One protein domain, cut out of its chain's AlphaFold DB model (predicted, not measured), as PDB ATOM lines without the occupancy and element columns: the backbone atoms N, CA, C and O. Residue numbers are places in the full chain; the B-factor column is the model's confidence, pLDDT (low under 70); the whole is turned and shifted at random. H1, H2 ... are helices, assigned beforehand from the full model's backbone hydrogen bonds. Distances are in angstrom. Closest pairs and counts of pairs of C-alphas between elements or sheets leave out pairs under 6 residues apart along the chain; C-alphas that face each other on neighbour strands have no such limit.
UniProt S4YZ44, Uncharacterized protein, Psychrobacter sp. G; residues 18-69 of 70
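AT A GLANCE: This is residues 18 to 69 of the 70 residues of an uncharacterized protein of Psychrobacter sp. G (UniProt S4YZ44). Two long helices, H2 and H1, fold back side by side as a loose, narrow V that is wide at the loop joining them; residues 36 to 41 at that loop and residues 64 to 69 at the other end stick out. The printed part has 52 residues with two named helices, H1 then H2, no named strand, and is all helix. It is loose, with a radius of gyration of the C-alphas of 13.5 A, and a rod spanning 47 by 21 by 11 A.

IN THESE COORDINATES: H2, residues 46 to 68, measures 32.9 A and ends at C-alpha 68 (24.987, -39.346, 44.418). H1, residues 18 to 36, measures 26.8 A and begins at C-alpha 18 (8.850, -44.998, 46.967).

HOW THE PARTS SIT: H2 and H1 form a helical hairpin, at a shallow tilt of 26 degrees, opposite ways. They only just touch, with 3 pairs of C-alphas within 8 A, through residues 56 to 59 of H2 and 20 to 24 of H1 alone; the closest C-alphas, of Val 24 and Ile 56, are 6.6 A apart. In both, every O i to N i+4 pair is within hydrogen-bond range.

THE WHOLE: The farthest C-alphas, of His 40 and Thr 69, are 46.8 A apart. The printed part has no cut, and the link of 9 residues is short. The model's pLDDT is under 70 at residues 18, 34 to 43, 60 and 62 to 69.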
ATOM      1  N   ALA A  18       9.847 -43.933  47.021       68.12
ATOM      2  CA  ALA A  18       8.850 -44.998  46.967       68.12
ATOM      3  C   ALA A  18       7.644 -44.616  46.088       68.12
ATOM      4  O   ALA A  18       7.162 -45.455  45.329       68.12
ATOM      5  N   ASP A  19       7.207 -43.352  46.119       74.44
ATOM      6  CA  ASP A  19       6.125 -42.836  45.268       74.44
ATOM      7  C   ASP A  19       6.539 -42.719  43.793       74.44
ATOM      8  O   ASP A  19       5.705 -42.840  42.890       74.44
ATOM      9  N   ASP A  20       7.817 -42.456  43.522       70.25
ATOM     10  CA  ASP A  20       8.381 -42.455  42.168       70.25
ATOM     11  C   ASP A  20       8.498 -43.884  41.610       70.25
ATOM     12  O   ASP A  20       8.044 -44.155  40.495       70.25
ATOM     13  N   LEU A  21       9.013 -44.830  42.401       70.75
ATOM     14  CA  LEU A  21       9.092 -46.247  42.022       70.75
ATOM     15  C   LEU A  21       7.704 -46.865  41.807       70.75
ATOM     16  O   LEU A  21       7.508 -47.622  40.855       70.75
ATOM     17  N   ALA A  22       6.721 -46.499  42.635       75.50
ATOM     18  CA  ALA A  22       5.332 -46.910  42.451       75.50
ATOM     19  C   ALA A  22       4.746 -46.393  41.123       75.50
ATOM     20  O   ALA A  22       4.025 -47.126  40.443       75.50
ATOM     21  N   ARG A  23       5.098 -45.168  40.706       74.31
ATOM     22  CA  ARG A  23       4.698 -44.610  39.400       74.31
ATOM     23  C   ARG A  23       5.325 -45.358  38.227       74.31
ATOM     24  O   ARG A  23       4.614 -45.676  37.278       74.31
ATOM     25  N   VAL A  24       6.613 -45.694  38.299       78.50
ATOM     26  CA  VAL A  24       7.280 -46.495  37.254       78.50
ATOM     27  C   VAL A  24       6.629 -47.874  37.123       78.50
ATOM     28  O   VAL A  24       6.334 -48.310  36.009       78.50
ATOM     29  N   ALA A  25       6.338 -48.536  38.246       77.69
ATOM     30  CA  ALA A  25       5.650 -49.825  38.250       77.69
ATOM     31  C   ALA A  25       4.241 -49.736  37.631       77.69
ATOM     32  O   ALA A  25       3.855 -50.610  36.854       77.69
ATOM     33  N   ALA A  26       3.496 -48.660  37.915       78.94
ATOM     34  CA  ALA A  26       2.186 -48.417  37.318       78.94
ATOM     35  C   ALA A  26       2.266 -48.218  35.793       78.94
ATOM     36  O   ALA A  26       1.483 -48.823  35.061       78.94
ATOM     37  N   TYR A  27       3.232 -47.438  35.295       78.75
ATOM     38  CA  TYR A  27       3.420 -47.255  33.851       78.75
ATOM     39  C   TYR A  27       3.810 -48.553  33.142       78.75
ATOM     40  O   TYR A  27       3.238 -48.874  32.101       78.75
ATOM     41  N   ALA A  28       4.724 -49.335  33.722       79.88
ATOM     42  CA  ALA A  28       5.104 -50.638  33.181       79.88
ATOM     43  C   ALA A  28       3.910 -51.608  33.126       79.88
ATOM     44  O   ALA A  28       3.750 -52.336  32.147       79.88
ATOM     45  N   HIS A  29       3.043 -51.583  34.142       78.62
ATOM     46  CA  HIS A  29       1.835 -52.403  34.170       78.62
ATOM     47  C   HIS A  29       0.829 -52.007  33.080       78.62
ATOM     48  O   HIS A  29       0.334 -52.878  32.369       78.62
ATOM     49  N   ILE A  30       0.570 -50.706  32.897       77.19
ATOM     50  CA  ILE A  30      -0.326 -50.197  31.843       77.19
ATOM     51  C   ILE A  30       0.205 -50.571  30.457       77.19
ATOM     52  O   ILE A  30      -0.557 -51.039  29.615       77.19
ATOM     53  N   LEU A  31       1.510 -50.417  30.226       75.56
ATOM     54  CA  LEU A  31       2.142 -50.839  28.975       75.56
ATOM     55  C   LEU A  31       1.964 -52.343  28.735       75.56
ATOM     56  O   LEU A  31       1.597 -52.737  27.632       75.56
ATOM     57  N   GLY A  32       2.152 -53.172  29.767       77.75
ATOM     58  CA  GLY A  32       1.898 -54.611  29.695       77.75
ATOM     59  C   GLY A  32       0.454 -54.937  29.306       77.75
ATOM     60  O   GLY A  32       0.232 -55.703  28.373       77.75
ATOM     61  N   GLN A  33      -0.527 -54.290  29.941       75.00
ATOM     62  CA  GLN A  33      -1.948 -54.473  29.617       75.00
ATOM     63  C   GLN A  33      -2.286 -54.040  28.186       75.00
ATOM     64  O   GLN A  33      -3.040 -54.726  27.497       75.00
ATOM     65  N   LEU A  34      -1.716 -52.930  27.708       67.44
ATOM     66  CA  LEU A  34      -1.897 -52.475  26.327       67.44
ATOM     67  C   LEU A  34      -1.298 -53.463  25.315       67.44
ATOM     68  O   LEU A  34      -1.887 -53.681  24.258       67.44
ATOM     69  N   CYS A  35      -0.170 -54.096  25.648       66.44
ATOM     70  CA  CYS A  35       0.426 -55.150  24.830       66.44
ATOM     71  C   CYS A  35      -0.393 -56.453  24.847       66.44
ATOM     72  O   CYS A  35      -0.501 -57.109  23.814       66.44
ATOM     73  N   GLU A  36      -0.987 -56.824  25.985       65.31
ATOM     74  CA  GLU A  36      -1.825 -58.026  26.122       65.31
ATOM     75  C   GLU A  36      -3.201 -57.887  25.441       65.31
ATOM     76  O   GLU A  36      -3.782 -58.881  25.006       65.31
ATOM     77  N   LEU A  37      -3.718 -56.660  25.295       62.94
ATOM     78  CA  LEU A  37      -5.028 -56.374  24.691       62.94
ATOM     79  C   LEU A  37      -5.043 -56.353  23.147       62.94
ATOM     80  O   LEU A  37      -6.105 -56.147  22.551       62.94
ATOM     81  N   ALA A  38      -3.917 -56.572  22.462       56.69
ATOM     82  CA  ALA A  38      -3.848 -56.426  21.006       56.69
ATOM     83  C   ALA A  38      -3.886 -57.779  20.271       56.69
ATOM     84  O   ALA A  38      -2.886 -58.489  20.168       56.69
ATOM     85  N   PRO A  39      -5.044 -58.094  19.664       52.78
ATOM     86  CA  PRO A  39      -5.085 -58.001  18.202       52.78
ATOM     87  C   PRO A  39      -5.995 -56.880  17.656       52.78
ATOM     88  O   PRO A  39      -6.081 -56.735  16.438       52.78
ATOM     89  N   HIS A  40      -6.658 -56.076  18.505       53.59
ATOM     90  CA  HIS A  40      -7.626 -55.049  18.054       53.59
ATOM     91  C   HIS A  40      -7.440 -53.630  18.626       53.59
ATOM     92  O   HIS A  40      -8.197 -52.738  18.246       53.59
ATOM     93  N   ALA A  41      -6.467 -53.386  19.508       61.03
ATOM     94  CA  ALA A  41      -6.147 -52.028  19.955       61.03
ATOM     95  C   ALA A  41      -5.298 -51.308  18.896       61.03
ATOM     96  O   ALA A  41      -4.337 -51.890  18.384       61.03
ATOM     97  N   GLU A  42      -5.639 -50.056  18.565       65.19
ATOM     98  CA  GLU A  42      -4.752 -49.213  17.760       65.19
ATOM     99  C   GLU A  42      -3.388 -49.133  18.463       65.19
ATOM    100  O   GLU A  42      -3.336 -48.821  19.658       65.19
ATOM    101  N   PRO A  43      -2.287 -49.461  17.765       68.69
ATOM    102  CA  PRO A  43      -0.964 -49.356  18.350       68.69
ATOM    103  C   PRO A  43      -0.710 -47.904  18.765       68.69
ATOM    104  O   PRO A  43      -1.075 -46.974  18.044       68.69
ATOM    105  N   LEU A  44      -0.068 -47.721  19.922       70.69
ATOM    106  CA  LEU A  44       0.369 -46.401  20.375       70.69
ATOM    107  C   LEU A  44       1.183 -45.721  19.271       70.69
ATOM    108  O   LEU A  44       2.049 -46.351  18.651       70.69
ATOM    109  N   SER A  45       0.923 -44.435  19.040       81.38
ATOM    110  CA  SER A  45       1.734 -43.665  18.103       81.38
ATOM    111  C   SER A  45       3.161 -43.517  18.638       81.38
ATOM    112  O   SER A  45       3.408 -43.577  19.847       81.38
ATOM    113  N   LEU A  46       4.114 -43.295  17.730       76.19
ATOM    114  CA  LEU A  46       5.509 -43.056  18.103       76.19
ATOM    115  C   LEU A  46       5.630 -41.901  19.112       76.19
ATOM    116  O   LEU A  46       6.344 -42.031  20.097       76.19
ATOM    117  N   GLU A  47       4.861 -40.826  18.926       77.69
ATOM    118  CA  GLU A  47       4.826 -39.675  19.838       77.69
ATOM    119  C   GLU A  47       4.352 -40.058  21.249       77.69
ATOM    120  O   GLU A  47       4.920 -39.611  22.243       77.69
ATOM    121  N   GLN A  48       3.334 -40.919  21.362       73.94
ATOM    122  CA  GLN A  48       2.851 -41.397  22.663       73.94
ATOM    123  C   GLN A  48       3.904 -42.254  23.371       73.94
ATOM    124  O   GLN A  48       4.097 -42.120  24.579       73.94
ATOM    125  N   LEU A  49       4.617 -43.098  22.622       77.56
ATOM    126  CA  LEU A  49       5.726 -43.883  23.160       77.56
ATOM    127  C   LEU A  49       6.881 -42.980  23.607       77.56
ATOM    128  O   LEU A  49       7.408 -43.170  24.701       77.56
ATOM    129  N   GLU A  50       7.245 -41.974  22.814       77.81
ATOM    130  CA  GLU A  50       8.295 -41.009  23.156       77.81
ATOM    131  C   GLU A  50       7.993 -40.256  24.455       77.81
ATOM    132  O   GLU A  50       8.887 -40.102  25.288       77.81
ATOM    133  N   VAL A  51       6.740 -39.837  24.670       80.00
ATOM    134  CA  VAL A  51       6.316 -39.201  25.929       80.00
ATOM    135  C   VAL A  51       6.501 -40.152  27.112       80.00
ATOM    136  O   VAL A  51       7.113 -39.775  28.110       80.00
ATOM    137  N   ILE A  52       6.049 -41.402  26.984       77.19
ATOM    138  CA  ILE A  52       6.166 -42.401  28.054       77.19
ATOM    139  C   ILE A  52       7.640 -42.686  28.382       77.19
ATOM    140  O   ILE A  52       8.029 -42.693  29.551       77.19
ATOM    141  N   PHE A  53       8.489 -42.878  27.369       78.62
ATOM    142  CA  PHE A  53       9.919 -43.118  27.581       78.62
ATOM    143  C   PHE A  53      10.634 -41.909  28.182       78.62
ATOM    144  O   PHE A  53      11.518 -42.076  29.025       78.62
ATOM    145  N   LYS A  54      10.247 -40.693  27.787       81.25
ATOM    146  CA  LYS A  54      10.789 -39.461  28.361       81.25
ATOM    147  C   LYS A  54      10.437 -39.330  29.841       81.25
ATOM    148  O   LYS A  54      11.321 -39.014  30.635       81.25
ATOM    149  N   ASP A  55       9.199 -39.630  30.218       77.12
ATOM    150  CA  ASP A  55       8.761 -39.578  31.614       77.12
ATOM    151  C   ASP A  55       9.482 -40.627  32.474       77.12
ATOM    152  O   ASP A  55       9.976 -40.306  33.557       77.12
ATOM    153  N   ILE A  56       9.637 -41.858  31.972       74.94
ATOM    154  CA  ILE A  56      10.413 -42.909  32.651       74.94
ATOM    155  C   ILE A  56      11.874 -42.479  32.829       74.94
ATOM    156  O   ILE A  56      12.441 -42.626  33.917       74.94
ATOM    157  N   SER A  57      12.486 -41.928  31.778       76.06
ATOM    158  CA  SER A  57      13.866 -41.438  31.811       76.06
ATOM    159  C   SER A  57      14.045 -40.332  32.854       76.06
ATOM    160  O   SER A  57      14.964 -40.397  33.671       76.06
ATOM    161  N   GLN A  58      13.119 -39.369  32.912       77.19
ATOM    162  CA  GLN A  58      13.161 -38.279  33.886       77.19
ATOM    163  C   GLN A  58      13.057 -38.789  35.328       77.19
ATOM    164  O   GLN A  58      13.848 -38.383  36.178       77.19
ATOM    165  N   VAL A  59      12.112 -39.694  35.608       73.69
ATOM    166  CA  VAL A  59      11.955 -40.282  36.948       73.69
ATOM    167  C   VAL A  59      13.219 -41.047  37.357       73.69
ATOM    168  O   VAL A  59      13.695 -40.907  38.482       73.69
ATOM    169  N   THR A  60      13.816 -41.795  36.427       68.19
ATOM    170  CA  THR A  60      15.045 -42.566  36.675       68.19
ATOM    171  C   THR A  60      16.262 -41.659  36.909       68.19
ATOM    172  O   THR A  60      17.082 -41.934  37.790       68.19
ATOM    173  N   SER A  61      16.369 -40.554  36.165       70.75
ATOM    174  CA  SER A  61      17.429 -39.550  36.338       70.75
ATOM    175  C   SER A  61      17.335 -38.871  37.703       70.75
ATOM    176  O   SER A  61      18.322 -38.819  38.432       70.75
ATOM    177  N   ASN A  62      16.131 -38.438  38.094       69.00
ATOM    178  CA  ASN A  62      15.888 -37.818  39.397       69.00
ATOM    179  C   ASN A  62      16.265 -38.766  40.548       69.00
ATOM    180  O   ASN A  62      16.929 -38.358  41.499       69.00
ATOM    181  N   ALA A  63      15.893 -40.045  40.447       64.00
ATOM    182  CA  ALA A  63      16.254 -41.050  41.445       64.00
ATOM    183  C   ALA A  63      17.779 -41.266  41.545       64.00
ATOM    184  O   ALA A  63      18.303 -41.489  42.637       64.00
ATOM    185  N   SER A  64      18.498 -41.167  40.423       61.41
ATOM    186  CA  SER A  64      19.956 -41.354  40.369       61.41
ATOM    187  C   SER A  64      20.735 -40.174  40.960       61.41
ATOM    188  O   SER A  64      21.730 -40.383  41.650       61.41
ATOM    189  N   GLU A  65      20.283 -38.936  40.748       61.62
ATOM    190  CA  GLU A  65      20.912 -37.741  41.337       61.62
ATOM    191  C   GLU A  65      20.798 -37.722  42.870       61.62
ATOM    192  O   GLU A  65      21.744 -37.348  43.571       61.62
ATOM    193  N   ILE A  66      19.679 -38.210  43.412       52.19
ATOM    194  CA  ILE A  66      19.485 -38.348  44.862       52.19
ATOM    195  C   ILE A  66      20.484 -39.354  45.464       52.19
ATOM    196  O   ILE A  66      20.987 -39.135  46.565       52.19
ATOM    197  N   LEU A  67      20.837 -40.412  44.728       43.00
ATOM    198  CA  LEU A  67      21.800 -41.438  45.150       43.00
ATOM    199  C   LEU A  67      23.257 -40.948  45.200       43.00
ATOM    200  O   LEU A  67      24.037 -41.491  45.972       43.00
ATOM    201  N   ILE A  68      23.628 -39.930  44.414       44.84
ATOM    202  CA  ILE A  68      24.987 -39.346  44.418       44.84
ATOM    203  C   ILE A  68      25.181 -38.365  45.592       44.84
ATOM    204  O   ILE A  68      26.309 -38.004  45.925       44.84
ATOM    205  N   THR A  69      24.091 -37.939  46.237       44.09
ATOM    206  CA  THR A  69      24.113 -36.905  47.286       44.09
ATOM    207  C   THR A  69      24.041 -37.480  48.715       44.09
ATOM    208  O   THR A  69      24.132 -36.717  49.677       44.09
TER     209      THR A  69